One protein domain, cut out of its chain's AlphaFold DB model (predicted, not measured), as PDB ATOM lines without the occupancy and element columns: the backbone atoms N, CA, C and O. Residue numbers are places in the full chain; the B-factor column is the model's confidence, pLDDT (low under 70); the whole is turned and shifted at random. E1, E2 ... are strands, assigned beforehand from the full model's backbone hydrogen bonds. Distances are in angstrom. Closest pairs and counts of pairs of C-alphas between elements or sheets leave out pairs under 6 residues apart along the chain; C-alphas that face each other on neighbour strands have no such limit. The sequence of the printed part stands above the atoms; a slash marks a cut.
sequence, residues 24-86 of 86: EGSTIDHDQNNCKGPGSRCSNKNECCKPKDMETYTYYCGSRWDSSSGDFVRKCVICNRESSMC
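This is residues 24 to 86 of the 86 residues of the protein "Toxin ICK-18" of Trittame loki (UniProt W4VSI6). Little regular structure is seen here: one long, bent two-stranded hairpin, E1 and E2, with the looping, unnamed stretch of residues 24 to 56 folded beside it. After E2 the last residues, 81 to 86, fold back as a short tail. The printed part has 63 residues, with no named helix and two named strands, E1 then E2, antiparallel; the class is all strand, though only 20 residues are in named elements. The whole is compact, with a radius of gyration of the C-alphas of 11.1 A and spans of 33 by 28 by 18 A.

E1, residues 57 to 66, and E2, residues 71 to 80, form a hairpin, their directions 157 degrees apart. C-alphas 59 and 78 face each other at 4.4 A. N 58 and O 79, 2.8 A apart, are within hydrogen-bond range, as are N 73 and O 64, at 2.9 A. E1 bends by 72 degrees at residue 61, and E2 by 67 degrees at residue 74.

E1 runs 22.7 A from C-alpha 57 at (163.906, 152.278, 154.718). E2 runs 24.9 A to C-alpha 80 at (164.727, 149.070, 151.871).

The C-alphas farthest apart, those of Glu 55 and Gly 70, are 33.8 A apart. The link from E1 to E2 is tight, and the printed part has no cut. Residues 84 to 86 have pLDDT under 70.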
ATOM      1  N   GLU A  24     172.509 143.453 156.792       72.92
ATOM      2  CA  GLU A  24     171.681 143.975 157.887       72.92
ATOM      3  C   GLU A  24     171.435 145.495 157.781       72.92
ATOM      4  O   GLU A  24     170.851 146.096 158.679       72.92
ATOM      5  N   GLY A  25     171.874 146.121 156.684       78.35
ATOM      6  CA  GLY A  25     171.726 147.549 156.422       78.35
ATOM      7  C   GLY A  25     172.811 148.412 157.058       78.35
ATOM      8  O   GLY A  25     172.580 149.591 157.299       78.35
ATOM      9  N   SER A  26     173.995 147.856 157.336       72.19
ATOM     10  CA  SER A  26     175.116 148.586 157.956       72.19
ATOM     11  C   SER A  26     175.610 149.785 157.138       72.19
ATOM     12  O   SER A  26     176.174 150.716 157.706       72.19
ATOM     13  N   THR A  27     175.371 149.789 155.825       81.42
ATOM     14  CA  THR A  27     175.699 150.892 154.909       81.42
ATOM     15  C   THR A  27     174.605 151.957 154.806       81.42
ATOM     16  O   THR A  27     174.823 152.983 154.165       81.42
ATOM     17  N   ILE A  28     173.436 151.733 155.411       83.80
ATOM     18  CA  ILE A  28     172.316 152.676 155.392       83.80
ATOM     19  C   ILE A  28     172.500 153.674 156.532       83.80
ATOM     20  O   ILE A  28     172.749 153.289 157.676       83.80
ATOM     21  N   ASP A  29     172.357 154.959 156.224       89.08
ATOM     22  CA  ASP A  29     172.501 156.029 157.206       89.08
ATOM     23  C   ASP A  29     171.390 155.961 158.269       89.08
ATOM     24  O   ASP A  29     170.195 155.914 157.959       89.08
ATOM     25  N   HIS A  30     171.788 155.947 159.538       86.70
ATOM     26  CA  HIS A  30     170.903 155.770 160.686       86.70
ATOM     27  C   HIS A  30     171.291 156.701 161.831       86.70
ATOM     28  O   HIS A  30     172.423 157.181 161.916       86.70
ATOM     29  N   ASP A  31     170.335 156.982 162.714       85.30
ATOM     30  CA  ASP A  31     170.621 157.709 163.949       85.30
ATOM     31  C   ASP A  31     171.496 156.836 164.862       85.30
ATOM     32  O   ASP A  31     171.210 155.653 165.027       85.30
ATOM     33  N   GLN A  32     172.568 157.395 165.423       79.89
ATOM     34  CA  GLN A  32     173.534 156.662 166.252       79.89
ATOM     35  C   GLN A  32     173.331 156.888 167.759       79.89
ATOM     36  O   GLN A  32     174.088 156.357 168.573       79.89
ATOM     37  N   ASN A  33     172.330 157.673 168.169       80.30
ATOM     38  CA  ASN A  33     172.169 158.039 169.572       80.30
ATOM     39  C   ASN A  33     171.381 156.979 170.356       80.30
ATOM     40  O   ASN A  33     170.182 156.797 170.158       80.30
ATOM     41  N   ASN A  34     172.059 156.333 171.312       83.43
ATOM     42  CA  ASN A  34     171.479 155.432 172.321       83.43
ATOM     43  C   ASN A  34     170.619 154.285 171.742       83.43
ATOM     44  O   ASN A  34     169.542 153.971 172.249       83.43
ATOM     45  N   CYS A  35     171.101 153.665 170.666       91.37
ATOM     46  CA  CYS A  35     170.465 152.538 169.992       91.37
ATOM     47  C   CYS A  35     171.509 151.507 169.538       91.37
ATOM     48  O   CYS A  35     172.714 151.756 169.535       91.37
ATOM     49  N   LYS A  36     171.041 150.319 169.164       92.76
ATOM     50  CA  LYS A  36     171.833 149.215 168.632       92.76
ATOM     51  C   LYS A  36     171.840 149.285 167.108       92.76
ATOM     52  O   LYS A  36     170.782 149.260 166.476       92.76
ATOM     53  N   GLY A  37     173.031 149.378 166.529       90.74
ATOM     54  CA  GLY A  37     173.199 149.466 165.082       90.74
ATOM     55  C   GLY A  37     172.837 148.164 164.350       90.74
ATOM     56  O   GLY A  37     172.678 147.116 164.988       90.74
ATOM     57  N   PRO A  38     172.744 148.213 163.011       89.86
ATOM     58  CA  PRO A  38     172.660 147.038 162.146       89.86
ATOM     59  C   PRO A  38     173.594 145.898 162.575       89.86
ATOM     60  O   PRO A  38     174.776 146.119 162.831       89.86
ATOM     61  N   GLY A  39     173.051 144.689 162.701       89.48
ATOM     62  CA  GLY A  39     173.754 143.471 163.113       89.48
ATOM     63  C   GLY A  39     174.023 143.275 164.596       89.48
ATOM     64  O   GLY A  39     174.437 142.198 165.032       89.48
ATOM     65  N   SER A  40     173.703 144.272 165.415       91.61
ATOM     66  CA  SER A  40     173.749 144.122 166.868       91.61
ATOM     67  C   SER A  40     172.583 143.275 167.374       91.61
ATOM     68  O   SER A  40     171.455 143.386 166.888       91.61
ATOM     69  N   ARG A  41     172.828 142.458 168.407       92.78
ATOM     70  CA  ARG A  41     171.786 141.632 169.037       92.78
ATOM     71  C   ARG A  41     170.741 142.478 169.759       92.78
ATOM     72  O   ARG A  41     171.084 143.309 170.602       92.78
ATOM     73  N   CYS A  42     169.469 142.203 169.517       93.74
ATOM     74  CA  CYS A  42     168.333 142.931 170.083       93.74
ATOM     75  C   CYS A  42     167.284 141.972 170.653       93.74
ATOM     76  O   CYS A  42     167.179 140.819 170.241       93.74
ATOM     77  N   SER A  43     166.483 142.446 171.601       94.35
ATOM     78  CA  SER A  43     165.309 141.734 172.110       94.35
ATOM     79  C   SER A  43     164.019 142.283 171.499       94.35
ATOM     80  O   SER A  43     163.091 141.515 171.230       94.35
ATOM     81  N   ASN A  44     163.965 143.593 171.237       93.74
ATOM     82  CA  ASN A  44     162.830 144.274 170.619       93.74
ATOM     83  C   ASN A  44     163.259 145.349 169.599       93.74
ATOM     84  O   ASN A  44     164.416 145.758 169.537       93.74
ATOM     85  N   LYS A  45     162.303 145.818 168.785       92.27
ATOM     86  CA  LYS A  45     162.535 146.815 167.724       92.27
ATOM     87  C   LYS A  45     163.016 148.173 168.252       92.27
ATOM     88  O   LYS A  45     163.756 148.847 167.544       92.27
ATOM     89  N   ASN A  46     162.609 148.578 169.455       92.07
ATOM     90  CA  ASN A  46     162.928 149.904 169.999       92.07
ATOM     91  C   ASN A  46     164.395 150.029 170.418       92.07
ATOM     92  O   ASN A  46     164.882 151.140 170.579       92.07
ATOM     93  N   GLU A  47     165.096 148.906 170.576       93.66
ATOM     94  CA  GLU A  47     166.538 148.909 170.784       93.66
ATOM     95  C   GLU A  47     167.309 149.221 169.500       93.66
ATOM     96  O   GLU A  47     168.462 149.611 169.594       93.66
ATOM     97  N   CYS A  48     166.717 149.045 168.315       93.14
ATOM     98  CA  CYS A  48     167.415 149.202 167.044       93.14
ATOM     99  C   CYS A  48     167.452 150.652 166.570       93.14
ATOM    100  O   CYS A  48     166.473 151.392 166.695       93.14
ATOM    101  N   CYS A  49     168.574 151.033 165.964       93.41
ATOM    102  CA  CYS A  49     168.725 152.343 165.352       93.41
ATOM    103  C   CYS A  49     167.750 152.528 164.188       93.41
ATOM    104  O   CYS A  49     167.517 151.619 163.387       93.41
ATOM    105  N   LYS A  50     167.169 153.727 164.111       92.36
ATOM    106  CA  LYS A  50     166.243 154.099 163.040       92.36
ATOM    107  C   LYS A  50     167.045 154.602 161.839       92.36
ATOM    108  O   LYS A  50     167.976 155.382 162.052       92.36
ATOM    109  N   PRO A  51     166.690 154.222 160.602       92.08
ATOM    110  CA  PRO A  51     167.253 154.862 159.427       92.08
ATOM    111  C   PRO A  51     166.887 156.346 159.446       92.08
ATOM    112  O   PRO A  51     165.812 156.716 159.925       92.08
ATOM    113  N   LYS A  52     167.774 157.198 158.926       91.50
ATOM    114  CA  LYS A  52     167.459 158.626 158.786       91.50
ATOM    115  C   LYS A  52     166.331 158.847 157.782       91.50
ATOM    116  O   LYS A  52     165.460 159.680 158.012       91.50
ATOM    117  N   ASP A  53     166.327 158.061 156.709       91.85
ATOM    118  CA  ASP A  53     165.249 158.024 155.728       91.85
ATOM    119  C   ASP A  53     164.264 156.893 156.058       91.85
ATOM    120  O   ASP A  53     164.476 155.719 155.754       91.85
ATOM    121  N   MET A  54     163.173 157.274 156.713       90.56
ATOM    122  CA  MET A  54     162.081 156.382 157.102       90.56
ATOM    123  C   MET A  54     161.033 156.173 155.995       90.56
ATOM    124  O   MET A  54     160.098 155.390 156.186       90.56
ATOM    125  N   GLU A  55     161.142 156.884 154.870       91.66
ATOM    126  CA  GLU A  55     160.255 156.701 153.718       91.66
ATOM    127  C   GLU A  55     160.746 155.522 152.877       91.66
ATOM    128  O   GLU A  55     159.973 154.605 152.583       91.66
ATOM    129  N   THR A  56     162.050 155.500 152.592       91.00
ATOM    130  CA  THR A  56     162.700 154.450 151.797       91.00
ATOM    131  C   THR A  56     163.023 153.211 152.625       91.00
ATOM    132  O   THR A  56     162.927 152.087 152.124       91.00
ATOM    133  N   TYR A  57     163.408 153.378 153.895       91.45
ATOM    134  CA  TYR A  57     163.906 152.278 154.718       91.45
ATOM    135  C   TYR A  57     163.001 151.954 155.907       91.45
ATOM    136  O   TYR A  57     162.379 152.805 156.538       91.45
ATOM    137  N   THR A  58     162.963 150.672 156.249       91.18
ATOM    138  CA  THR A  58     162.345 150.133 157.457       91.18
ATOM    139  C   THR A  58     163.415 149.537 158.362       91.18
ATOM    140  O   THR A  58     164.494 149.160 157.912       91.18
ATOM    141  N   TYR A  59     163.102 149.423 159.647       91.72
ATOM    142  CA  TYR A  59     163.962 148.785 160.636       91.72
ATOM    143  C   TYR A  59     163.154 147.863 161.536       91.72
ATOM    144  O   TYR A  59     161.978 148.120 161.842       91.72
ATOM    145  N   TYR A  60     163.788 146.783 161.971       92.77
ATOM    146  CA  TYR A  60     163.198 145.822 162.890       92.77
ATOM    147  C   TYR A  60     164.270 144.992 163.597       92.77
ATOM    148  O   TYR A  60     165.430 144.955 163.199       92.77
ATOM    149  N   CYS A  61     163.847 144.319 164.666       93.86
ATOM    150  CA  CYS A  61     164.629 143.295 165.345       93.86
ATOM    151  C   CYS A  61     164.156 141.922 164.849       93.86
ATOM    152  O   CYS A  61     163.059 141.480 165.207       93.86
ATOM    153  N   GLY A  62     164.932 141.296 163.968       91.23
ATOM    154  CA  GLY A  62     164.553 140.086 163.233       91.23
ATOM    155  C   GLY A  62     165.445 138.895 163.552       91.23
ATOM    156  O   GLY A  62     166.581 139.069 163.977       91.23
ATOM    157  N   SER A  63     164.925 137.684 163.355       91.44
ATOM    158  CA  SER A  63     165.718 136.457 163.470       91.44
ATOM    159  C   SER A  63     166.625 136.323 162.248       91.44
ATOM    160  O   SER A  63     166.118 136.296 161.130       91.44
ATOM    161  N   ARG A  64     167.939 136.260 162.462       88.77
ATOM    162  CA  ARG A  64     168.971 136.193 161.419       88.77
ATOM    163  C   ARG A  64     169.969 135.101 161.750       88.77
ATOM    164  O   ARG A  64     170.194 134.820 162.930       88.77
ATOM    165  N   TRP A  65     170.541 134.475 160.728       85.83
ATOM    166  CA  TRP A  65     171.559 133.463 160.963       85.83
ATOM    167  C   TRP A  65     172.832 134.147 161.468       85.83
ATOM    168  O   TRP A  65     173.320 135.120 160.893       85.83
ATOM    169  N   ASP A  66     173.376 133.670 162.582       86.65
ATOM    170  CA  ASP A  66     174.634 134.168 163.119       86.65
ATOM    171  C   ASP A  66     175.691 133.084 162.979       86.65
ATOM    172  O   ASP A  66     175.778 132.167 163.792       86.65
ATOM    173  N   SER A  67     176.525 133.201 161.943       85.86
ATOM    174  CA  SER A  67     177.613 132.250 161.681       85.86
ATOM    175  C   SER A  67     178.560 132.086 162.874       85.86
ATOM    176  O   SER A  67     179.197 131.046 163.004       85.86
ATOM    177  N   SER A  68     178.643 133.086 163.759       85.94
ATOM    178  CA  SER A  68     179.435 133.021 164.988       85.94
ATOM    179  C   SER A  68     178.806 132.162 166.086       85.94
ATOM    180  O   SER A  68     179.546 131.509 166.817       85.94
ATOM    181  N   SER A  69     177.477 132.146 166.232       88.32
ATOM    182  CA  SER A  69     176.801 131.257 167.190       88.32
ATOM    183  C   SER A  69     176.389 129.917 166.585       88.32
ATOM    184  O   SER A  69     176.102 128.991 167.336       88.32
ATOM    185  N   GLY A  70     176.343 129.813 165.253       90.65
ATOM    186  CA  GLY A  70     175.784 128.654 164.557       90.65
ATOM    187  C   GLY A  70     174.286 128.484 164.815       90.65
ATOM    188  O   GLY A  70     173.798 127.358 164.827       90.65
ATOM    189  N   ASP A  71     173.581 129.587 165.078       92.14
ATOM    190  CA  ASP A  71     172.160 129.585 165.426       92.14
ATOM    191  C   ASP A  71     171.473 130.852 164.897       92.14
ATOM    192  O   ASP A  71     172.127 131.834 164.530       92.14
ATOM    193  N   PHE A  72     170.145 130.841 164.875       91.21
ATOM    194  CA  PHE A  72     169.345 132.021 164.595       91.21
ATOM    195  C   PHE A  72     169.267 132.917 165.831       91.21
ATOM    196  O   PHE A  72     168.692 132.553 166.857       91.21
ATOM    197  N   VAL A  73     169.792 134.135 165.720       92.33
ATOM    198  CA  VAL A  73     169.729 135.139 166.790       92.33
ATOM    199  C   VAL A  73     168.963 136.365 166.321       92.33
ATOM    200  O   VAL A  73     168.887 136.675 165.134       92.33
ATOM    201  N   ARG A  74     168.383 137.099 167.270       93.97
ATOM    202  CA  ARG A  74     167.701 138.352 166.960       93.97
ATOM    203  C   ARG A  74     168.698 139.489 166.767       93.97
ATOM    204  O   ARG A  74     169.411 139.829 167.712       93.97
ATOM    205  N   LYS A  75     168.715 140.086 165.577       93.47
ATOM    206  CA  LYS A  75     169.589 141.206 165.206       93.47
ATOM    207  C   LYS A  75     168.801 142.393 164.666       93.47
ATOM    208  O   LYS A  75     167.689 142.244 164.149       93.47
ATOM    209  N   CYS A  76     169.372 143.580 164.827       93.29
ATOM    210  CA  CYS A  76     168.840 144.800 164.242       93.29
ATOM    211  C   CYS A  76     169.112 144.826 162.742       93.29
ATOM    212  O   CYS A  76     170.254 144.689 162.319       93.29
ATOM    213  N   VAL A  77     168.062 145.036 161.957       91.85
ATOM    214  CA  VAL A  77     168.127 145.061 160.496       91.85
ATOM    215  C   VAL A  77     167.508 146.356 160.007       91.85
ATOM    216  O   VAL A  77     166.405 146.709 160.434       91.85
ATOM    217  N   ILE A  78     168.201 147.031 159.094       91.23
ATOM    218  CA  ILE A  78     167.666 148.120 158.284       91.23
ATOM    219  C   ILE A  78     167.557 147.615 156.850       91.23
ATOM    220  O   ILE A  78     168.501 147.059 156.295       91.23
ATOM    221  N   CYS A  79     166.385 147.790 156.258       89.10
ATOM    222  CA  CYS A  79     166.054 147.264 154.947       89.10
ATOM    223  C   CYS A  79     165.358 148.319 154.097       89.10
ATOM    224  O   CYS A  79     164.595 149.121 154.627       89.10
ATOM    225  N   ASN A  80     165.561 148.296 152.781       88.49
ATOM    226  CA  ASN A  80     164.727 149.070 151.871       88.49
ATOM    227  C   ASN A  80     163.308 148.485 151.853       88.49
ATOM    228  O   ASN A  80     163.117 147.285 151.678       88.49
ATOM    229  N   ARG A  81     162.306 149.338 152.046       86.39
ATOM    230  CA  ARG A  81     160.905 148.941 152.181       86.39
ATOM    231  C   ARG A  81     160.338 148.277 150.922       86.39
ATOM    232  O   ARG A  81     159.444 147.447 151.041       86.39
ATOM    233  N   GLU A  82     160.855 148.630 149.748       82.88
ATOM    234  CA  GLU A  82     160.472 148.047 148.457       82.88
ATOM    235  C   GLU A  82     161.285 146.793 148.105       82.88
ATOM    236  O   GLU A  82     160.926 146.048 147.193       82.88
ATOM    237  N   SER A  83     162.377 146.525 148.828       72.05
ATOM    238  CA  SER A  83     163.202 145.343 148.596       72.05
ATOM    239  C   SER A  83     162.635 144.135 149.331       72.05
ATOM    240  O   SER A  83     162.652 144.065 150.555       72.05
ATOM    241  N   SER A  84     162.210 143.125 148.574       66.91
ATOM    242  CA  SER A  84     161.836 141.805 149.103       66.91
ATOM    243  C   SER A  84     163.034 140.972 149.581       66.91
ATOM    244  O   SER A  84     162.848 139.856 150.056       66.91
ATOM    245  N   MET A  85     164.256 141.484 149.408       63.32
ATOM    246  CA  MET A  85     165.518 140.754 149.576       63.32
ATOM    247  C   MET A  85     166.233 141.038 150.903       63.32
ATOM    248  O   MET A  85     167.421 140.747 151.030       63.32
ATOM    249  N   CYS A  86     165.525 141.588 151.886       64.83
ATOM    250  CA  CYS A  86     165.917 141.422 153.280       64.83
ATOM    251  C   CYS A  86     165.143 140.224 153.839       64.83
ATOM    252  O   CYS A  86     165.780 139.392 154.511       64.83
TER     253      CYS A  86